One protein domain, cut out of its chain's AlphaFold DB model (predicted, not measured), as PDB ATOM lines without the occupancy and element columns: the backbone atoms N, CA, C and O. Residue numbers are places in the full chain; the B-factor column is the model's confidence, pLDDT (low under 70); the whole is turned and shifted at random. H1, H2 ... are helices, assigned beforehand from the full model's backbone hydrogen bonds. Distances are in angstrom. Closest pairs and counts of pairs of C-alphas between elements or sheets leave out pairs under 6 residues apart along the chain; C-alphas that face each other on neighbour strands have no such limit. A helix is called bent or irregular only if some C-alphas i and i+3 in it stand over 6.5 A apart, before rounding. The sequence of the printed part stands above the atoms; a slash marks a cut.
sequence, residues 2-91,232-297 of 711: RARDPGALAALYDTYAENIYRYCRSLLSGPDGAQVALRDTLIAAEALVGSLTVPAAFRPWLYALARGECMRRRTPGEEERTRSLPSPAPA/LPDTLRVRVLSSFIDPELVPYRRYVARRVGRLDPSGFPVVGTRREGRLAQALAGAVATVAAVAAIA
ATOM      1  N   ARG A   2     -31.317  14.418  38.066       91.31
ATOM      2  CA  ARG A   2     -32.132  15.087  39.119       91.31
ATOM      3  C   ARG A   2     -33.514  15.533  38.616       91.31
ATOM      4  O   ARG A   2     -34.506  15.294  39.290       91.31
ATOM      5  N   ALA A   3     -33.576  16.077  37.399       91.56
ATOM      6  CA  ALA A   3     -34.814  16.458  36.709       91.56
ATOM      7  C   ALA A   3     -35.625  15.278  36.109       91.56
ATOM      8  O   ALA A   3     -36.514  15.512  35.303       91.56
ATOM      9  N   ARG A   4     -35.288  14.018  36.432       87.81
ATOM     10  CA  ARG A   4     -35.925  12.770  35.942       87.81
ATOM     11  C   ARG A   4     -36.034  12.600  34.412       87.81
ATOM     12  O   ARG A   4     -36.726  11.701  33.954       87.81
ATOM     13  N   ASP A   5     -35.282  13.396  33.649       93.00
ATOM     14  CA  ASP A   5     -35.006  13.218  32.212       93.00
ATOM     15  C   ASP A   5     -34.775  11.731  31.829       93.00
ATOM     16  O   ASP A   5     -33.837  11.125  32.371       93.00
ATOM     17  N   PRO A   6     -35.581  11.162  30.900       86.56
ATOM     18  CA  PRO A   6     -35.479   9.769  30.457       86.56
ATOM     19  C   PRO A   6     -34.113   9.369  29.883       86.56
ATOM     20  O   PRO A   6     -33.671   8.240  30.100       86.56
ATOM     21  N   GLY A   7     -33.419  10.269  29.178       92.94
ATOM     22  CA  GLY A   7     -32.135   9.960  28.536       92.94
ATOM     23  C   GLY A   7     -30.991   9.762  29.535       92.94
ATOM     24  O   GLY A   7     -30.027   9.041  29.269       92.94
ATOM     25  N   ALA A   8     -31.103  10.355  30.726       94.75
ATOM     26  CA  ALA A   8     -29.992  10.437  31.666       94.75
ATOM     27  C   ALA A   8     -29.547   9.101  32.281       94.75
ATOM     28  O   ALA A   8     -28.418   9.024  32.762       94.75
ATOM     29  N   LEU A   9     -30.397   8.068  32.301       95.12
ATOM     30  CA  LEU A   9     -30.003   6.732  32.768       95.12
ATOM     31  C   LEU A   9     -29.169   5.976  31.728       95.12
ATOM     32  O   LEU A   9     -28.215   5.295  32.104       95.12
ATOM     33  N   ALA A  10     -29.477   6.144  30.440       96.12
ATOM     34  CA  ALA A  10     -28.638   5.637  29.359       96.12
ATOM     35  C   ALA A  10     -27.273   6.341  29.380       96.12
ATOM     36  O   ALA A  10     -26.253   5.680  29.528       96.12
ATOM     37  N   ALA A  11     -27.255   7.680  29.401       96.69
ATOM     38  CA  ALA A  11     -26.016   8.458  29.481       96.69
ATOM     39  C   ALA A  11     -25.166   8.132  30.730       96.69
ATOM     40  O   ALA A  11     -23.940   8.071  30.643       96.69
ATOM     41  N   LEU A  12     -25.799   7.877  31.886       96.31
ATOM     42  CA  LEU A  12     -25.119   7.388  33.091       96.31
ATOM     43  C   LEU A  12     -24.441   6.034  32.849       96.31
ATOM     44  O   LEU A  12     -23.275   5.867  33.211       96.31
ATOM     45  N   TYR A  13     -25.163   5.078  32.260       97.31
ATOM     46  CA  TYR A  13     -24.622   3.759  31.946       97.31
ATOM     47  C   TYR A  13     -23.451   3.883  30.966       97.31
ATOM     48  O   TYR A  13     -22.341   3.462  31.276       97.31
ATOM     49  N   ASP A  14     -23.672   4.540  29.834       96.44
ATOM     50  CA  ASP A  14     -22.721   4.605  28.722       96.44
ATOM     51  C   ASP A  14     -21.433   5.366  29.090       96.44
ATOM     52  O   ASP A  14     -20.368   5.076  28.550       96.44
ATOM     53  N   THR A  15     -21.493   6.280  30.069       97.00
ATOM     54  CA  THR A  15     -20.315   7.018  30.566       97.00
ATOM     55  C   THR A  15     -19.562   6.292  31.692       97.00
ATOM     56  O   THR A  15     -18.337   6.398  31.780       97.00
ATOM     57  N   TYR A  16     -20.257   5.583  32.596       97.25
ATOM     58  CA  TYR A  16     -19.661   5.097  33.856       97.25
ATOM     59  C   TYR A  16     -19.687   3.576  34.056       97.25
ATOM     60  O   TYR A  16     -18.898   3.072  34.860       97.25
ATOM     61  N   ALA A  17     -20.557   2.829  33.369       97.25
ATOM     62  CA  ALA A  17     -20.837   1.430  33.701       97.25
ATOM     63  C   ALA A  17     -19.610   0.522  33.606       97.25
ATOM     64  O   ALA A  17     -19.391  -0.286  34.504       97.25
ATOM     65  N   GLU A  18     -18.772   0.674  32.577       96.75
ATOM     66  CA  GLU A  18     -17.578  -0.165  32.439       96.75
ATOM     67  C   GLU A  18     -16.545   0.108  33.544       96.75
ATOM     68  O   GLU A  18     -15.983  -0.823  34.121       96.75
ATOM     69  N   ASN A  19     -16.323   1.374  33.895       97.00
ATOM     70  CA  ASN A  19     -15.345   1.741  34.918       97.00
ATOM     71  C   ASN A  19     -15.813   1.365  36.334       97.00
ATOM     72  O   ASN A  19     -14.994   0.930  37.146       97.00
ATOM     73  N   ILE A  20     -17.122   1.431  36.604       98.00
ATOM     74  CA  ILE A  20     -17.726   0.887  37.828       98.00
ATOM     75  C   ILE A  20     -17.682  -0.650  37.828       98.00
ATOM     76  O   ILE A  20     -17.355  -1.241  38.852       98.00
ATOM     77  N   TYR A  21     -17.929  -1.320  36.698       97.50
ATOM     78  CA  TYR A  21     -17.841  -2.782  36.601       97.50
ATOM     79  C   TYR A  21     -16.419  -3.301  36.842       97.50
ATOM     80  O   TYR A  21     -16.240  -4.243  37.613       97.50
ATOM     81  N   ARG A  22     -15.401  -2.657  36.254       96.12
ATOM     82  CA  ARG A  22     -13.978  -2.941  36.514       96.12
ATOM     83  C   ARG A  22     -13.649  -2.839  38.006       96.12
ATOM     84  O   ARG A  22     -13.091  -3.784  38.557       96.12
ATOM     85  N   TYR A  23     -14.096  -1.771  38.670       97.06
ATOM     86  CA  TYR A  23     -13.944  -1.611  40.120       97.06
ATOM     87  C   TYR A  23     -14.655  -2.729  40.900       97.06
ATOM     88  O   TYR A  23     -14.064  -3.382  41.759       97.06
ATOM     89  N   CYS A  24     -15.905  -3.046  40.554       96.31
ATOM     90  CA  CYS A  24     -16.617  -4.162  41.171       96.31
ATOM     91  C   CYS A  24     -15.906  -5.514  40.957       96.31
ATOM     92  O   CYS A  24     -15.973  -6.367  41.841       96.31
ATOM     93  N   ARG A  25     -15.196  -5.715  39.836       94.38
ATOM     94  CA  ARG A  25     -14.417  -6.934  39.536       94.38
ATOM     95  C   ARG A  25     -13.092  -7.044  40.290       94.38
ATOM     96  O   ARG A  25     -12.685  -8.168  40.562       94.38
ATOM     97  N   SER A  26     -12.433  -5.949  40.672       92.75
ATOM     98  CA  SER A  26     -11.237  -6.010  41.536       92.75
ATOM     99  C   SER A  26     -11.573  -6.154  43.027       92.75
ATOM    100  O   SER A  26     -10.751  -6.654  43.812       92.75
ATOM    101  N   LEU A  27     -12.807  -5.796  43.411       91.62
ATOM    102  CA  LEU A  27     -13.352  -5.984  44.756       91.62
ATOM    103  C   LEU A  27     -14.052  -7.336  44.997       91.62
ATOM    104  O   LEU A  27     -14.116  -7.744  46.162       91.62
ATOM    105  N   LEU A  28     -14.589  -7.995  43.957       91.12
ATOM    106  CA  LEU A  28     -15.419  -9.212  44.046       91.12
ATOM    107  C   LEU A  28     -14.922 -10.348  43.139       91.12
ATOM    108  O   LEU A  28     -14.683 -10.155  41.949       91.12
ATOM    109  N   SER A  29     -14.879 -11.558  43.700       82.00
ATOM    110  CA  SER A  29     -14.313 -12.767  43.089       82.00
ATOM    111  C   SER A  29     -14.939 -13.147  41.733       82.00
ATOM    112  O   SER A  29     -14.217 -13.313  40.747       82.00
ATOM    113  N   GLY A  30     -16.272 -13.234  41.642       85.44
ATOM    114  CA  GLY A  30     -16.997 -13.666  40.433       85.44
ATOM    115  C   GLY A  30     -17.589 -12.524  39.584       85.44
ATOM    116  O   GLY A  30     -17.833 -11.433  40.110       85.44
ATOM    117  N   PRO A  31     -17.865 -12.760  38.283       91.12
ATOM    118  CA  PRO A  31     -18.456 -11.758  37.397       91.12
ATOM    119  C   PRO A  31     -19.877 -11.369  37.819       91.12
ATOM    120  O   PRO A  31     -20.173 -10.179  37.889       91.12
ATOM    121  N   ASP A  32     -20.731 -12.329  38.178       91.81
ATOM    122  CA  ASP A  32     -22.150 -12.081  38.483       91.81
ATOM    123  C   ASP A  32     -22.317 -11.133  39.674       91.81
ATOM    124  O   ASP A  32     -23.080 -10.168  39.621       91.81
ATOM    125  N   GLY A  33     -21.512 -11.328  40.725       93.44
ATOM    126  CA  GLY A  33     -21.471 -10.427  41.877       93.44
ATOM    127  C   GLY A  33     -21.153  -8.980  41.484       93.44
ATOM    128  O   GLY A  33     -21.765  -8.058  42.026       93.44
ATOM    129  N   ALA A  34     -20.259  -8.781  40.510       95.56
ATOM    130  CA  ALA A  34     -19.918  -7.467  39.970       95.56
ATOM    131  C   ALA A  34     -20.993  -6.903  39.023       95.56
ATOM    132  O   ALA A  34     -21.250  -5.701  39.061       95.56
ATOM    133  N   GLN A  35     -21.677  -7.740  38.235       96.19
ATOM    134  CA  GLN A  35     -22.813  -7.320  37.401       96.19
ATOM    135  C   GLN A  35     -23.973  -6.795  38.260       96.19
ATOM    136  O   GLN A  35     -24.512  -5.717  37.999       96.19
ATOM    137  N   VAL A  36     -24.333  -7.520  39.324       95.94
ATOM    138  CA  VAL A  36     -25.396  -7.096  40.246       95.94
ATOM    139  C   VAL A  36     -24.941  -5.890  41.082       95.94
ATOM    140  O   VAL A  36     -25.739  -4.986  41.314       95.94
ATOM    141  N   ALA A  37     -23.667  -5.812  41.490       97.62
ATOM    142  CA  ALA A  37     -23.133  -4.622  42.159       97.62
ATOM    143  C   ALA A  37     -23.186  -3.370  41.262       97.62
ATOM    144  O   ALA A  37     -23.618  -2.321  41.738       97.62
ATOM    145  N   LEU A  38     -22.844  -3.471  39.969       98.12
ATOM    146  CA  LEU A  38     -23.016  -2.382  38.997       98.12
ATOM    147  C   LEU A  38     -24.483  -1.945  38.920       98.12
ATOM    148  O   LEU A  38     -24.778  -0.769  39.132       98.12
ATOM    149  N   ARG A  39     -25.401  -2.882  38.632       97.69
ATOM    150  CA  ARG A  39     -26.840  -2.593  38.508       97.69
ATOM    151  C   ARG A  39     -27.345  -1.820  39.721       97.69
ATOM    152  O   ARG A  39     -27.969  -0.769  39.595       97.69
ATOM    153  N   ASP A  40     -27.044  -2.346  40.899       98.12
ATOM    154  CA  ASP A  40     -27.558  -1.827  42.152       98.12
ATOM    155  C   ASP A  40     -26.883  -0.501  42.546       98.12
ATOM    156  O   ASP A  40     -27.519   0.339  43.180       98.12
ATOM    157  N   THR A  41     -25.646  -0.253  42.095       98.44
ATOM    158  CA  THR A  41     -24.994   1.066  42.175       98.44
ATOM    159  C   THR A  41     -25.766   2.104  41.375       98.44
ATOM    160  O   THR A  41     -26.052   3.179  41.898       98.44
ATOM    161  N   LEU A  42     -26.146   1.798  40.128       98.12
ATOM    162  CA  LEU A  42     -26.899   2.744  39.298       98.12
ATOM    163  C   LEU A  42     -28.320   2.961  39.842       98.12
ATOM    164  O   LEU A  42     -28.814   4.085  39.823       98.12
ATOM    165  N   ILE A  43     -28.957   1.923  40.395       97.75
ATOM    166  CA  ILE A  43     -30.258   2.038  41.078       97.75
ATOM    167  C   ILE A  43     -30.154   2.942  42.315       97.75
ATOM    168  O   ILE A  43     -31.004   3.809  42.523       97.75
ATOM    169  N   ALA A  44     -29.112   2.768  43.133       97.88
ATOM    170  CA  ALA A  44     -28.852   3.638  44.275       97.88
ATOM    171  C   ALA A  44     -28.554   5.080  43.834       97.88
ATOM    172  O   ALA A  44     -29.055   6.022  44.448       97.88
ATOM    173  N   ALA A  45     -27.798   5.261  42.746       97.94
ATOM    174  CA  ALA A  45     -27.489   6.570  42.185       97.94
ATOM    175  C   ALA A  45     -28.755   7.303  41.708       97.94
ATOM    176  O   ALA A  45     -28.963   8.457  42.070       97.94
ATOM    177  N   GLU A  46     -29.640   6.630  40.968       96.50
ATOM    178  CA  GLU A  46     -30.925   7.174  40.496       96.50
ATOM    179  C   GLU A  46     -31.791   7.682  41.660       96.50
ATOM    180  O   GLU A  46     -32.309   8.802  41.631       96.50
ATOM    181  N   ALA A  47     -31.879   6.887  42.730       95.88
ATOM    182  CA  ALA A  47     -32.667   7.222  43.908       95.88
ATOM    183  C   ALA A  47     -32.058   8.354  44.757       95.88
ATOM    184  O   ALA A  47     -32.808   9.118  45.364       95.88
ATOM    185  N   LEU A  48     -30.724   8.470  44.813       96.44
ATOM    186  CA  LEU A  48     -30.006   9.333  45.765       96.44
ATOM    187  C   LEU A  48     -29.280  10.536  45.129       96.44
ATOM    188  O   LEU A  48     -28.708  11.356  45.843       96.44
ATOM    189  N   VAL A  49     -29.339  10.728  43.807       96.31
ATOM    190  CA  VAL A  49     -28.714  11.888  43.124       96.31
ATOM    191  C   VAL A  49     -29.278  13.247  43.589       96.31
ATOM    192  O   VAL A  49     -28.654  14.293  43.389       96.31
ATOM    193  N   GLY A  50     -30.448  13.243  44.235       95.69
ATOM    194  CA  GLY A  50     -31.036  14.416  44.890       95.69
ATOM    195  C   GLY A  50     -30.353  14.827  46.202       95.69
ATOM    196  O   GLY A  50     -30.414  16.000  46.546       95.69
ATOM    197  N   SER A  51     -29.685  13.907  46.909       94.81
ATOM    198  CA  SER A  51     -28.994  14.189  48.182       94.81
ATOM    199  C   SER A  51     -27.500  14.481  48.036       94.81
ATOM    200  O   SER A  51     -26.885  14.919  48.999       94.81
ATOM    201  N   LEU A  52     -26.902  14.251  46.861       96.12
ATOM    202  CA  LEU A  52     -25.533  14.690  46.573       96.12
ATOM    203  C   LEU A  52     -25.487  16.224  46.535       96.12
ATOM    204  O   LEU A  52     -26.028  16.821  45.604       96.12
ATOM    205  N   THR A  53     -24.821  16.855  47.499       94.44
ATOM    206  CA  THR A  53     -24.772  18.321  47.636       94.44
ATOM    207  C   THR A  53     -23.868  18.964  46.579       94.44
ATOM    208  O   THR A  53     -24.250  19.952  45.955       94.44
ATOM    209  N   VAL A  54     -22.694  18.379  46.311       93.06
ATOM    210  CA  VAL A  54     -21.675  18.934  45.397       93.06
ATOM    211  C   VAL A  54     -21.692  18.194  44.048       93.06
ATOM    212  O   VAL A  54     -21.260  17.043  43.997       93.06
ATOM    213  N   PRO A  55     -22.125  18.814  42.927       92.88
ATOM    214  CA  PRO A  55     -22.219  18.122  41.635       92.88
ATOM    215  C   PRO A  55     -20.876  17.616  41.091       92.88
ATOM    216  O   PRO A  55     -20.827  16.545  40.494       92.88
ATOM    217  N   ALA A  56     -19.779  18.341  41.333       93.06
ATOM    218  CA  ALA A  56     -18.437  17.928  40.910       93.06
ATOM    219  C   ALA A  56     -17.976  16.616  41.579       93.06
ATOM    220  O   ALA A  56     -17.237  15.839  40.982       93.06
ATOM    221  N   ALA A  57     -18.476  16.321  42.785       95.06
ATOM    222  CA  ALA A  57     -18.171  15.098  43.524       95.06
ATOM    223  C   ALA A  57     -18.976  13.871  43.038       95.06
ATOM    224  O   ALA A  57     -18.930  12.812  43.658       95.06
ATOM    225  N   PHE A  58     -19.707  13.973  41.921       96.94
ATOM    226  CA  PHE A  58     -20.530  12.881  41.394       96.94
ATOM    227  C   PHE A  58     -19.737  11.601  41.080       96.94
ATOM    228  O   PHE A  58     -20.194  10.499  41.386       96.94
ATOM    229  N   ARG A  59     -18.529  11.729  40.517       97.38
ATOM    230  CA  ARG A  59     -17.677  10.580  40.174       97.38
ATOM    231  C   ARG A  59     -17.186   9.806  41.413       97.38
ATOM    232  O   ARG A  59     -17.491   8.617  41.471       97.38
ATOM    233  N   PRO A  60     -16.520  10.401  42.426       97.44
ATOM    234  CA  PRO A  60     -16.190   9.668  43.656       97.44
ATOM    235  C   PRO A  60     -17.438   9.175  44.407       97.44
ATOM    236  O   PRO A  60     -17.407   8.104  45.006       97.44
ATOM    237  N   TRP A  61     -18.568   9.886  44.330       97.81
ATOM    238  CA  TRP A  61     -19.830   9.457  44.943       97.81
ATOM    239  C   TRP A  61     -20.380   8.147  44.353       97.81
ATOM    240  O   TRP A  61     -20.767   7.252  45.110       97.81
ATOM    241  N   LEU A  62     -20.336   7.967  43.024       98.12
ATOM    242  CA  LEU A  62     -20.659   6.679  42.391       98.12
ATOM    243  C   LEU A  62     -19.748   5.548  42.889       98.12
ATOM    244  O   LEU A  62     -20.223   4.437  43.127       98.12
ATOM    245  N   TYR A  63     -18.458   5.823  43.083       98.31
ATOM    246  CA  TYR A  63     -17.511   4.837  43.606       98.31
ATOM    247  C   TYR A  63     -17.760   4.516  45.086       98.31
ATOM    248  O   TYR A  63     -17.660   3.355  45.469       98.31
ATOM    249  N   ALA A  64     -18.180   5.484  45.906       97.62
ATOM    250  CA  ALA A  64     -18.605   5.236  47.286       97.62
ATOM    251  C   ALA A  64     -19.857   4.332  47.354       97.62
ATOM    252  O   ALA A  64     -19.929   3.421  48.186       97.62
ATOM    253  N   LEU A  65     -20.821   4.528  46.444       97.94
ATOM    254  CA  LEU A  65     -21.983   3.644  46.288       97.94
ATOM    255  C   LEU A  65     -21.567   2.231  45.845       97.94
ATOM    256  O   LEU A  65     -21.940   1.260  46.510       97.94
ATOM    257  N   ALA A  66     -20.747   2.118  44.794       98.00
ATOM    258  CA  ALA A  66     -20.231   0.842  44.286       98.00
ATOM    259  C   ALA A  66     -19.454   0.069  45.351       98.00
ATOM    260  O   ALA A  66     -19.686  -1.121  45.560       98.00
ATOM    261  N   ARG A  67     -18.600   0.769  46.104       96.38
ATOM    262  CA  ARG A  67     -17.869   0.222  47.243       96.38
ATOM    263  C   ARG A  67     -18.821  -0.357  48.280       96.38
ATOM    264  O   ARG A  67     -18.664  -1.510  48.674       96.38
ATOM    265  N   GLY A  68     -19.839   0.401  48.692       94.69
ATOM    266  CA  GLY A  68     -20.861  -0.072  49.626       94.69
ATOM    267  C   GLY A  68     -21.593  -1.322  49.123       94.69
ATOM    268  O   GLY A  68     -21.813  -2.262  49.888       94.69
ATOM    269  N   GLU A  69     -21.921  -1.373  47.834       95.62
ATOM    270  CA  GLU A  69     -22.573  -2.520  47.197       95.62
ATOM    271  C   GLU A  69     -21.663  -3.751  47.056       95.62
ATOM    272  O   GLU A  69     -22.138  -4.879  47.221       95.62
ATOM    273  N   CYS A  70     -20.355  -3.570  46.872       95.00
ATOM    274  CA  CYS A  70     -19.374  -4.648  46.975       95.00
ATOM    275  C   CYS A  70     -19.223  -5.138  48.426       95.00
ATOM    276  O   CYS A  70     -19.352  -6.335  48.678       95.00
ATOM    277  N   MET A  71     -19.048  -4.248  49.412       91.00
ATOM    278  CA  MET A  71     -18.897  -4.638  50.828       91.00
ATOM    279  C   MET A  71     -20.142  -5.330  51.414       91.00
ATOM    280  O   MET A  71     -20.028  -6.050  52.404       91.00
ATOM    281  N   ARG A  72     -21.327  -5.149  50.814       88.88
ATOM    282  CA  ARG A  72     -22.548  -5.911  51.146       88.88
ATOM    283  C   ARG A  72     -22.527  -7.359  50.638       88.88
ATOM    284  O   ARG A  72     -23.255  -8.174  51.193       88.88
ATOM    285  N   ARG A  73     -21.733  -7.662  49.603       88.56
ATOM    286  CA  ARG A  73     -21.660  -8.970  48.918       88.56
ATOM    287  C   ARG A  73     -20.490  -9.843  49.363       88.56
ATOM    288  O   ARG A  73     -20.611 -11.062  49.315       88.56
ATOM    289  N   ARG A  74     -19.379  -9.235  49.791       82.81
ATOM    290  CA  ARG A  74     -18.197  -9.958  50.289       82.81
ATOM    291  C   ARG A  74     -18.558 -10.812  51.499       82.81
ATOM    292  O   ARG A  74     -19.145 -10.316  52.465       82.81
ATOM    293  N   THR A  75     -18.189 -12.085  51.461       67.75
ATOM    294  CA  THR A  75     -18.484 -13.023  52.546       67.75
ATOM    295  C   THR A  75     -17.499 -12.843  53.713       67.75
ATOM    296  O   THR A  75     -16.298 -12.660  53.496       67.75
ATOM    297  N   PRO A  76     -17.949 -12.878  54.984       53.91
ATOM    298  CA  PRO A  76     -17.029 -12.910  56.119       53.91
ATOM    299  C   PRO A  76     -16.147 -14.165  56.046       53.91
ATOM    300  O   PRO A  76     -16.659 -15.279  56.090       53.91
ATOM    301  N   GLY A  77     -14.830 -13.976  55.915       53.00
ATOM    302  CA  GLY A  77     -13.854 -15.056  55.708       53.00
ATOM    303  C   GLY A  77     -13.235 -15.109  54.303       53.00
ATOM    304  O   GLY A  77     -12.196 -15.744  54.136       53.00
ATOM    305  N   GLU A  78     -13.780 -14.391  53.312       57.09
ATOM    306  CA  GLU A  78     -13.186 -14.308  51.964       57.09
ATOM    307  C   GLU A  78     -11.769 -13.706  52.019       57.09
ATOM    308  O   GLU A  78     -10.857 -14.212  51.378       57.09
ATOM    309  N   GLU A  79     -11.541 -12.714  52.891       50.31
ATOM    310  CA  GLU A  79     -10.218 -12.110  53.142       50.31
ATOM    311  C   GLU A  79      -9.185 -13.069  53.738       50.31
ATOM    312  O   GLU A  79      -7.987 -12.842  53.572       50.31
ATOM    313  N   GLU A  80      -9.633 -14.112  54.436       45.25
ATOM    314  CA  GLU A  80      -8.771 -15.141  55.016       45.25
ATOM    315  C   GLU A  80      -8.447 -16.197  53.956       45.25
ATOM    316  O   GLU A  80      -7.285 -16.520  53.711       45.25
ATOM    317  N   ARG A  81      -9.472 -16.648  53.222       47.53
ATOM    318  CA  ARG A  81      -9.334 -17.605  52.117       47.53
ATOM    319  C   ARG A  81      -8.461 -17.068  50.974       47.53
ATOM    320  O   ARG A  81      -7.690 -17.837  50.416       47.53
ATOM    321  N   THR A  82      -8.509 -15.771  50.662       49.16
ATOM    322  CA  THR A  82      -7.613 -15.138  49.669       49.16
ATOM    323  C   THR A  82      -6.159 -15.008  50.153       49.16
ATOM    324  O   THR A  82      -5.280 -14.759  49.335       49.16
ATOM    325  N   ARG A  83      -5.880 -15.163  51.457       45.72
ATOM    326  CA  ARG A  83      -4.530 -15.018  52.038       45.72
ATOM    327  C   ARG A  83      -3.830 -16.352  52.314       45.72
ATOM    328  O   ARG A  83      -2.602 -16.393  52.325       45.72
ATOM    329  N   SER A  84      -4.612 -17.407  52.550       33.47
ATOM    330  CA  SER A  84      -4.118 -18.753  52.889       33.47
ATOM    331  C   SER A  84      -4.138 -19.744  51.722       33.47
ATOM    332  O   SER A  84      -3.587 -20.834  51.848       33.47
ATOM    333  N   LEU A  85      -4.754 -19.394  50.590       33.34
ATOM    334  CA  LEU A  85      -4.523 -20.088  49.322       33.34
ATOM    335  C   LEU A  85      -3.307 -19.460  48.615       33.34
ATOM    336  O   LEU A  85      -3.144 -18.239  48.695       33.34
ATOM    337  N   PRO A  86      -2.498 -20.239  47.870       32.62
ATOM    338  CA  PRO A  86      -1.678 -19.682  46.795       32.62
ATOM    339  C   PRO A  86      -2.561 -18.817  45.894       32.62
ATOM    340  O   PRO A  86      -3.731 -19.153  45.679       32.62
ATOM    341  N   SER A  87      -2.038 -17.697  45.389       34.31
ATOM    342  CA  SER A  87      -2.827 -16.826  44.517       34.31
ATOM    343  C   SER A  87      -3.248 -17.639  43.289       34.31
ATOM    344  O   SER A  87      -2.366 -18.120  42.579       34.31
ATOM    345  N   PRO A  88      -4.551 -17.862  43.029       30.81
ATOM    346  CA  PRO A  88      -4.953 -18.689  41.903       30.81
ATOM    347  C   PRO A  88      -4.564 -17.965  40.613       30.81
ATOM    348  O   PRO A  88      -5.216 -16.986  40.237       30.81
ATOM    349  N   ALA A  89      -3.494 -18.444  39.966       36.09
ATOM    350  CA  ALA A  89      -2.981 -17.923  38.701       36.09
ATOM    351  C   ALA A  89      -4.162 -17.702  37.738       36.09
ATOM    352  O   ALA A  89      -4.963 -18.622  37.561       36.09
ATOM    353  N   PRO A  90      -4.339 -16.469  37.225       36.09
ATOM    354  CA  PRO A  90      -5.619 -15.757  37.201       36.09
ATOM    355  C   PRO A  90      -6.807 -16.594  36.713       36.09
ATOM    356  O   PRO A  90      -7.147 -16.616  35.529       36.09
ATOM    357  N   ALA A  91      -7.457 -17.274  37.662       36.94
ATOM    358  CA  ALA A  91      -8.511 -18.228  37.358       36.94
ATOM    359  C   ALA A  91      -9.705 -17.522  36.696       36.94
ATOM    360  O   ALA A  91     -10.347 -16.648  37.282       36.94
ATOM    361  N   LEU A 232     -16.659  -4.713  29.966       91.81
ATOM    362  CA  LEU A 232     -18.090  -4.798  30.265       91.81
ATOM    363  C   LEU A 232     -18.783  -5.778  29.292       91.81
ATOM    364  O   LEU A 232     -18.611  -5.620  28.089       91.81
ATOM    365  N   PRO A 233     -19.589  -6.757  29.749       91.25
ATOM    366  CA  PRO A 233     -20.356  -7.608  28.836       91.25
ATOM    367  C   PRO A 233     -21.499  -6.824  28.171       91.25
ATOM    368  O   PRO A 233     -22.345  -6.272  28.875       91.25
ATOM    369  N   ASP A 234     -21.590  -6.823  26.839       88.56
ATOM    370  CA  ASP A 234     -22.545  -5.985  26.085       88.56
ATOM    371  C   ASP A 234     -24.013  -6.236  26.475       88.56
ATOM    372  O   ASP A 234     -24.812  -5.311  26.652       88.56
ATOM    373  N   THR A 235     -24.357  -7.507  26.711       90.81
ATOM    374  CA  THR A 235     -25.703  -7.939  27.132       90.81
ATOM    375  C   THR A 235     -26.140  -7.361  28.484       90.81
ATOM    376  O   THR A 235     -27.336  -7.334  28.793       90.81
ATOM    377  N   LEU A 236     -25.203  -6.856  29.294       94.25
ATOM    378  CA  LEU A 236     -25.491  -6.255  30.592       94.25
ATOM    379  C   LEU A 236     -26.207  -4.905  30.461       94.25
ATOM    380  O   LEU A 236     -27.007  -4.573  31.335       94.25
ATOM    381  N   ARG A 237     -26.013  -4.167  29.355       96.06
ATOM    382  CA  ARG A 237     -26.667  -2.863  29.133       96.06
ATOM    383  C   ARG A 237     -28.185  -2.989  29.128       96.06
ATOM    384  O   ARG A 237     -28.865  -2.267  29.854       96.06
ATOM    385  N   VAL A 238     -28.708  -3.950  28.367       95.19
ATOM    386  CA  VAL A 238     -30.151  -4.229  28.301       95.19
ATOM    387  C   VAL A 238     -30.668  -4.663  29.675       95.19
ATOM    388  O   VAL A 238     -31.617  -4.075  30.183       95.19
ATOM    389  N   ARG A 239     -29.998  -5.620  30.334       93.44
ATOM    390  CA  ARG A 239     -30.395  -6.121  31.665       93.44
ATOM    391  C   ARG A 239     -30.467  -5.007  32.717       93.44
ATOM    392  O   ARG A 239     -31.412  -4.961  33.508       93.44
ATOM    393  N   VAL A 240     -29.488  -4.103  32.733       95.94
ATOM    394  CA  VAL A 240     -29.434  -2.995  33.696       95.94
ATOM    395  C   VAL A 240     -30.466  -1.917  33.371       95.94
ATOM    396  O   VAL A 240     -31.161  -1.490  34.287       95.94
ATOM    397  N   LEU A 241     -30.635  -1.511  32.108       95.88
ATOM    398  CA  LEU A 241     -31.607  -0.470  31.749       95.88
ATOM    399  C   LEU A 241     -33.063  -0.950  31.882       95.88
ATOM    400  O   LEU A 241     -33.880  -0.228  32.458       95.88
ATOM    401  N   SER A 242     -33.383  -2.189  31.490       94.75
ATOM    402  CA  SER A 242     -34.715  -2.775  31.719       94.75
ATOM    403  C   SER A 242     -35.090  -2.815  33.204       94.75
ATOM    404  O   SER A 242     -36.258  -2.633  33.535       94.75
ATOM    405  N   SER A 243     -34.109  -2.921  34.113       94.88
ATOM    406  CA  SER A 243     -34.343  -2.876  35.567       94.88
ATOM    407  C   SER A 243     -34.931  -1.543  36.073       94.88
ATOM    408  O   SER A 243     -35.400  -1.476  37.212       94.88
ATOM    409  N   PHE A 244     -34.916  -0.480  35.258       94.50
ATOM    410  CA  PHE A 244     -35.556   0.810  35.549       94.50
ATOM    411  C   PHE A 244     -36.925   0.990  34.878       94.50
ATOM    412  O   PHE A 244     -37.718   1.818  35.335       94.50
ATOM    413  N   ILE A 245     -37.211   0.221  33.829       94.06
ATOM    414  CA  ILE A 245     -38.478   0.263  33.087       94.06
ATOM    415  C   ILE A 245     -39.496  -0.678  33.747       94.06
ATOM    416  O   ILE A 245     -40.644  -0.301  33.951       94.06
ATOM    417  N   ASP A 246     -39.044  -1.864  34.156       95.00
ATOM    418  CA  ASP A 246     -39.854  -2.931  34.746       95.00
ATOM    419  C   ASP A 246     -40.582  -2.495  36.048       95.00
ATOM    420  O   ASP A 246     -39.916  -2.094  37.021       95.00
ATOM    421  N   PRO A 247     -41.932  -2.563  36.104       95.56
ATOM    422  CA  PRO A 247     -42.709  -2.231  37.296       95.56
ATOM    423  C   PRO A 247     -42.511  -3.229  38.450       95.56
ATOM    424  O   PRO A 247     -42.467  -2.799  39.607       95.56
ATOM    425  N   GLU A 248     -42.292  -4.518  38.175       96.69
ATOM    426  CA  GLU A 248     -42.087  -5.561  39.195       96.69
ATOM    427  C   GLU A 248     -40.765  -5.369  39.949       96.69
ATOM    428  O   GLU A 248     -40.609  -5.776  41.103       96.69
ATOM    429  N   LEU A 249     -39.819  -4.643  39.349       96.44
ATOM    430  CA  LEU A 249     -38.572  -4.239  39.994       96.44
ATOM    431  C   LEU A 249     -38.680  -2.922  40.786       96.44
ATOM    432  O   LEU A 249     -37.693  -2.495  41.388       96.44
ATOM    433  N   VAL A 250     -39.846  -2.271  40.888       96.81
ATOM    434  CA  VAL A 250     -40.034  -1.081  41.751       96.81
ATOM    435  C   VAL A 250     -39.832  -1.385  43.250       96.81
ATOM    436  O   VAL A 250     -39.114  -0.621  43.910       96.81
ATOM    437  N   PRO A 251     -40.374  -2.477  43.837       97.81
ATOM    438  CA  PRO A 251     -40.061  -2.880  45.212       97.81
ATOM    439  C   PRO A 251     -38.565  -3.148  45.421       97.81
ATOM    440  O   PRO A 251     -38.005  -2.720  46.435       97.81
ATOM    441  N   TYR A 252     -37.907  -3.777  44.439       97.19
ATOM    442  CA  TYR A 252     -36.468  -4.041  44.463       97.19
ATOM    443  C   TYR A 252     -35.654  -2.743  44.450       97.19
ATOM    444  O   TYR A 252     -34.827  -2.526  45.337       97.19
ATOM    445  N   ARG A 253     -35.947  -1.821  43.526       97.19
ATOM    446  CA  ARG A 253     -35.299  -0.502  43.447       97.19
ATOM    447  C   ARG A 253     -35.437   0.288  44.751       97.19
ATOM    448  O   ARG A 253     -34.454   0.822  45.265       97.19
ATOM    449  N   ARG A 254     -36.630   0.278  45.356       97.12
ATOM    450  CA  ARG A 254     -36.885   0.878  46.681       97.12
ATOM    451  C   ARG A 254     -36.095   0.191  47.806       97.12
ATOM    452  O   ARG A 254     -35.680   0.865  48.746       97.12
ATOM    453  N   TYR A 255     -35.871  -1.122  47.740       97.19
ATOM    454  CA  TYR A 255     -35.016  -1.844  48.692       97.19
ATOM    455  C   TYR A 255     -33.532  -1.479  48.538       97.19
ATOM    456  O   TYR A 255     -32.895  -1.159  49.543       97.19
ATOM    457  N   VAL A 256     -33.008  -1.454  47.306       96.81
ATOM    458  CA  VAL A 256     -31.628  -1.035  46.994       96.81
ATOM    459  C   VAL A 256     -31.359   0.376  47.529       96.81
ATOM    460  O   VAL A 256     -30.404   0.571  48.278       96.81
ATOM    461  N   ALA A 257     -32.245   1.337  47.249       94.94
ATOM    462  CA  ALA A 257     -32.124   2.705  47.752       94.94
ATOM    463  C   ALA A 257     -32.080   2.772  49.292       94.94
ATOM    464  O   ALA A 257     -31.179   3.381  49.867       94.94
ATOM    465  N   ARG A 258     -33.009   2.092  49.986       95.44
ATOM    466  CA  ARG A 258     -33.064   2.092  51.461       95.44
ATOM    467  C   ARG A 258     -31.842   1.449  52.118       95.44
ATOM    468  O   ARG A 258     -31.432   1.899  53.186       95.44
ATOM    469  N   ARG A 259     -31.250   0.401  51.525       94.81
ATOM    470  CA  ARG A 259     -30.108  -0.309  52.139       94.81
ATOM    471  C   ARG A 259     -28.772   0.432  52.033       94.81
ATOM    472  O   ARG A 259     -27.806  -0.017  52.658       94.81
ATOM    473  N   VAL A 260     -28.700   1.539  51.283       93.19
ATOM    474  CA  VAL A 260     -27.515   2.415  51.266       93.19
ATOM    475  C   VAL A 260     -27.214   2.916  52.681       93.19
ATOM    476  O   VAL A 260     -26.061   2.859  53.104       93.19
ATOM    477  N   GLY A 261     -28.255   3.250  53.450       89.06
ATOM    478  CA  GLY A 261     -28.166   3.611  54.863       89.06
ATOM    479  C   GLY A 261     -28.169   5.122  55.085       89.06
ATOM    480  O   GLY A 261     -28.853   5.859  54.380       89.06
ATOM    481  N   ARG A 262     -27.431   5.582  56.101       92.31
ATOM    482  CA  ARG A 262     -27.271   7.017  56.376       92.31
ATOM    483  C   ARG A 262     -26.306   7.639  55.368       92.31
ATOM    484  O   ARG A 262     -25.283   7.036  55.043       92.31
ATOM    485  N   LEU A 263     -26.623   8.856  54.943       95.06
ATOM    486  CA  LEU A 263     -25.733   9.710  54.166       95.06
ATOM    487  C   LEU A 263     -25.158  10.817  55.062       95.06
ATOM    488  O   LEU A 263     -25.745  11.144  56.098       95.06
ATOM    489  N   ASP A 264     -24.007  11.356  54.677       93.56
ATOM    490  CA  ASP A 264     -23.398  12.537  55.289       93.56
ATOM    491  C   ASP A 264     -24.003  13.850  54.718       93.56
ATOM    492  O   ASP A 264     -24.835  13.795  53.806       93.56
ATOM    493  N   PRO A 265     -23.616  15.044  55.214       94.12
ATOM    494  CA  PRO A 265     -24.107  16.328  54.689       94.12
ATOM    495  C   PRO A 265     -23.722  16.634  53.228       94.12
ATOM    496  O   PRO A 265     -24.289  17.541  52.617       94.12
ATOM    497  N   SER A 266     -22.770  15.893  52.654       94.00
ATOM    498  CA  SER A 266     -22.386  15.977  51.240       94.00
ATOM    499  C   SER A 266     -23.201  15.023  50.356       94.00
ATOM    500  O   SER A 266     -23.141  15.128  49.131       94.00
ATOM    501  N   GLY A 267     -23.953  14.094  50.959       94.88
ATOM    502  CA  GLY A 267     -24.719  13.038  50.301       94.88
ATOM    503  C   GLY A 267     -23.980  11.706  50.149       94.88
ATOM    504  O   GLY A 267     -24.516  10.797  49.514       94.88
ATOM    505  N   PHE A 268     -22.771  11.561  50.693       95.94
ATOM    506  CA  PHE A 268     -21.971  10.338  50.597       95.94
ATOM    507  C   PHE A 268     -22.460   9.256  51.573       95.94
ATOM    508  O   PHE A 268     -22.881   9.582  52.685       95.94
ATOM    509  N   PRO A 269     -22.401   7.959  51.208       94.06
ATOM    510  CA  PRO A 269     -22.724   6.868  52.125       94.06
ATOM    511  C   PRO A 269     -21.792   6.860  53.339       94.06
ATOM    512  O   PRO A 269     -20.579   6.715  53.194       94.06
ATOM    513  N   VAL A 270     -22.347   6.955  54.551       89.25
ATOM    514  CA  VAL A 270     -21.545   6.896  55.780       89.25
ATOM    515  C   VAL A 270     -20.954   5.493  55.920       89.25
ATOM    516  O   VAL A 270     -21.689   4.515  56.095       89.25
ATOM    517  N   VAL A 271     -19.623   5.391  55.866       75.50
ATOM    518  CA  VAL A 271     -18.877   4.126  55.964       75.50
ATOM    519  C   VAL A 271     -18.889   3.621  57.411       75.50
ATOM    520  O   VAL A 271     -17.923   3.731  58.158       75.50
ATOM    521  N   GLY A 272     -20.032   3.071  57.822       58.91
ATOM    522  CA  GLY A 272     -20.251   2.568  59.172       58.91
ATOM    523  C   GLY A 272     -19.306   1.420  59.525       58.91
ATOM    524  O   GLY A 272     -19.409   0.312  58.987       58.91
ATOM    525  N   THR A 273     -18.436   1.663  60.499       48.81
ATOM    526  CA  THR A 273     -17.550   0.695  61.147       48.81
ATOM    527  C   THR A 273     -18.360  -0.377  61.891       48.81
ATOM    528  O   THR A 273     -18.528  -0.359  63.109       48.81
ATOM    529  N   ARG A 274     -18.845  -1.392  61.156       47.59
ATOM    530  CA  ARG A 274     -19.619  -2.542  61.690       47.59
ATOM    531  C   ARG A 274     -18.967  -3.247  62.893       47.59
ATOM    532  O   ARG A 274     -19.666  -3.933  63.636       47.59
ATOM    533  N   ARG A 275     -17.649  -3.099  63.076       45.09
ATOM    534  CA  ARG A 275     -16.884  -3.622  64.219       45.09
ATOM    535  C   ARG A 275     -17.023  -2.747  65.471       45.09
ATOM    536  O   ARG A 275     -17.223  -3.282  66.555       45.09
ATOM    537  N   GLU A 276     -16.993  -1.424  65.314       46.34
ATOM    538  CA  GLU A 276     -17.107  -0.460  66.418       46.34
ATOM    539  C   GLU A 276     -18.523  -0.414  66.977       46.34
ATOM    540  O   GLU A 276     -18.672  -0.423  68.188       46.34
ATOM    541  N   GLY A 277     -19.566  -0.497  66.141       47.06
ATOM    542  CA  GLY A 277     -20.945  -0.593  66.639       47.06
ATOM    543  C   GLY A 277     -21.148  -1.767  67.610       47.06
ATOM    544  O   GLY A 277     -21.782  -1.610  68.649       47.06
ATOM    545  N   ARG A 278     -20.533  -2.927  67.327       54.97
ATOM    546  CA  ARG A 278     -20.583  -4.101  68.216       54.97
ATOM    547  C   ARG A 278     -19.697  -3.955  69.456       54.97
ATOM    548  O   ARG A 278     -20.122  -4.357  70.532       54.97
ATOM    549  N   LEU A 279     -18.499  -3.376  69.328       56.34
ATOM    550  CA  LEU A 279     -17.607  -3.127  70.469       56.34
ATOM    551  C   LEU A 279     -18.167  -2.057  71.416       56.34
ATOM    552  O   LEU A 279     -18.158  -2.258  72.623       56.34
ATOM    553  N   ALA A 280     -18.730  -0.972  70.888       53.19
ATOM    554  CA  ALA A 280     -19.403   0.063  71.665       53.19
ATOM    555  C   ALA A 280     -20.655  -0.479  72.369       53.19
ATOM    556  O   ALA A 280     -20.872  -0.159  73.531       53.19
ATOM    557  N   GLN A 281     -21.443  -1.350  71.727       59.22
ATOM    558  CA  GLN A 281     -22.565  -2.025  72.396       59.22
ATOM    559  C   GLN A 281     -22.106  -3.032  73.466       59.22
ATOM    560  O   GLN A 281     -22.760  -3.141  74.500       59.22
ATOM    561  N   ALA A 282     -20.977  -3.723  73.273       61.44
ATOM    562  CA  ALA A 282     -20.396  -4.594  74.297       61.44
ATOM    563  C   ALA A 282     -19.864  -3.795  75.503       61.44
ATOM    564  O   ALA A 282     -20.151  -4.147  76.645       61.44
ATOM    565  N   LEU A 283     -19.152  -2.690  75.259       65.00
ATOM    566  CA  LEU A 283     -18.638  -1.796  76.302       65.00
ATOM    567  C   LEU A 283     -19.767  -1.063  77.039       65.00
ATOM    568  O   LEU A 283     -19.752  -1.014  78.262       65.00
ATOM    569  N   ALA A 284     -20.784  -0.563  76.330       65.38
ATOM    570  CA  ALA A 284     -21.970   0.027  76.953       65.38
ATOM    571  C   ALA A 284     -22.746  -1.001  77.793       65.38
ATOM    572  O   ALA A 284     -23.218  -0.669  78.875       65.38
ATOM    573  N   GLY A 285     -22.821  -2.259  77.339       71.31
ATOM    574  CA  GLY A 285     -23.363  -3.367  78.128       71.31
ATOM    575  C   GLY A 285     -22.572  -3.616  79.416       71.31
ATOM    576  O   GLY A 285     -23.173  -3.723  80.479       71.31
ATOM    577  N   ALA A 286     -21.238  -3.635  79.342       70.06
ATOM    578  CA  ALA A 286     -20.366  -3.807  80.506       70.06
ATOM    579  C   ALA A 286     -20.436  -2.625  81.495       70.06
ATOM    580  O   ALA A 286     -20.456  -2.832  82.704       70.06
ATOM    581  N   VAL A 287     -20.527  -1.385  81.005       76.31
ATOM    582  CA  VAL A 287     -20.733  -0.204  81.861       76.31
ATOM    583  C   VAL A 287     -22.112  -0.247  82.525       76.31
ATOM    584  O   VAL A 287     -22.222   0.052  83.711       76.31
ATOM    585  N   ALA A 288     -23.155  -0.675  81.806       74.06
ATOM    586  CA  ALA A 288     -24.498  -0.819  82.364       74.06
ATOM    587  C   ALA A 288     -24.583  -1.916  83.441       74.06
ATOM    588  O   ALA A 288     -25.232  -1.701  84.463       74.06
ATOM    589  N   THR A 289     -23.910  -3.063  83.269       75.00
ATOM    590  CA  THR A 289     -23.877  -4.105  84.311       75.00
ATOM    591  C   THR A 289     -23.060  -3.678  85.527       75.00
ATOM    592  O   THR A 289     -23.516  -3.895  86.646       75.00
ATOM    593  N   VAL A 290     -21.915  -3.009  85.347       82.94
ATOM    594  CA  VAL A 290     -21.138  -2.445  86.468       82.94
ATOM    595  C   VAL A 290     -21.950  -1.392  87.226       82.94
ATOM    596  O   VAL A 290     -21.991  -1.434  88.452       82.94
ATOM    597  N   ALA A 291     -22.660  -0.499  86.529       81.25
ATOM    598  CA  ALA A 291     -23.535   0.490  87.159       81.25
ATOM    599  C   ALA A 291     -24.712  -0.157  87.912       81.25
ATOM    600  O   ALA A 291     -25.034   0.268  89.020       81.25
ATOM    601  N   ALA A 292     -25.325  -1.210  87.359       82.44
ATOM    602  CA  ALA A 292     -26.400  -1.948  88.025       82.44
ATOM    603  C   ALA A 292     -25.906  -2.691  89.280       82.44
ATOM    604  O   ALA A 292     -26.542  -2.605  90.327       82.44
ATOM    605  N   VAL A 293     -24.752  -3.365  89.210       84.12
ATOM    606  CA  VAL A 293     -24.133  -4.033  90.369       84.12
ATOM    607  C   VAL A 293     -23.734  -3.015  91.439       84.12
ATOM    608  O   VAL A 293     -24.007  -3.243  92.613       84.12
ATOM    609  N   ALA A 294     -23.168  -1.868  91.051       82.94
ATOM    610  CA  ALA A 294     -22.845  -0.787  91.980       82.94
ATOM    611  C   ALA A 294     -24.100  -0.205  92.651       82.94
ATOM    612  O   ALA A 294     -24.091   0.010  93.858       82.94
ATOM    613  N   ALA A 295     -25.196  -0.006  91.909       83.25
ATOM    614  CA  ALA A 295     -26.464   0.461  92.467       83.25
ATOM    615  C   ALA A 295     -27.087  -0.559  93.438       83.25
ATOM    616  O   ALA A 295     -27.544  -0.175  94.510       83.25
ATOM    617  N   ILE A 296     -27.057  -1.854  93.106       82.50
ATOM    618  CA  ILE A 296     -27.534  -2.932  93.990       82.50
ATOM    619  C   ILE A 296     -26.683  -3.000  95.265       82.50
ATOM    620  O   ILE A 296     -27.234  -3.038  96.363       82.50
ATOM    621  N   ALA A 297     -25.353  -2.950  95.145       77.88
ATOM    622  CA  ALA A 297     -24.447  -2.920  96.293       77.88
ATOM    623  C   ALA A 297     -24.659  -1.672  97.168       77.88
ATOM    624  O   ALA A 297     -24.648  -1.781  98.392       77.88
TER     625      ALA A 297
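What this domain is: This is residues 2 to 91 and 232 to 297 of the 711 residues of an uncharacterized protein of Microbispora sp. ATCC PTA-5024 (UniProt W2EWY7). Helices H1, H3, H5 and H6 pack round H2 in a small body, most of them crossed, and the long H7 sticks out from it as an arm that makes the longest axis. On another side residues 83 to 90, of which 83 and 84 belong to H4, stick out. The printed part has 156 residues with seven named helices, H1 to H7 in order, and no named strand: all helix. It is loose, with a radius of gyration of the C-alphas of 19.9 A and spans of 69 by 47 by 33 A.

How they stand to each other: By its hydrogen bonds H1, residues 8 to 27, was assigned as one helix, but it is bent, with C-alphas 15 and 18 7.9 A apart; its arms are H1a, residues 8 to 15, and H1b, residues 18 to 27. The hub is H2, residues 31 to 48; its residues 31 to 38 alone touch H1b, closest at the C-alphas of Cys 24 and Ala 34, 4.8 A. H3, residues 55 to 71, is irregular, with C-alphas 56 and 59 7.4 A apart, and forms a hairpin with H2, closest at C-alphas Thr 41 and Ala 66, 5.2 A. H4, residues 78 to 84, touches no helix. H5, residues 235 to 245, only just touches H1a, with 3 pairs of C-alphas within 8 A, closest at Ala 10 and Leu 241, 7.2 A. H6, residues 250 to 259, touches residues 40 to 48 of H2 alone, about perpendicular at 87 degrees, closest at C-alphas Ala 44 and Ala 257, 4.9 A. H7, residues 274 to 297, stands free. Every O i to N i+4 pair is within hydrogen-bond range in H1a, H1b, H2 and H6, against 11 of 13 in H3, 2 of 3 in H4, 4 of 7 in H5 and 19 of 20 in H7.

Where its parts are: H1a begins at C-alpha 8 (-29.992, 10.437, 31.666). H2 is 25.5 A long, H3 24.8 A and H7 34.9 A, ending at C-alpha 297 (-24.447, -2.920, 96.293).

The domain as a whole: Residues 92 to 231 are not printed, and C-alphas 91 and 232 are 18.0 A apart across this cut. The link from H6 to H7 is long, 14 residues. The pLDDT is under 70 at residues 75 to 91 and 272 to 284.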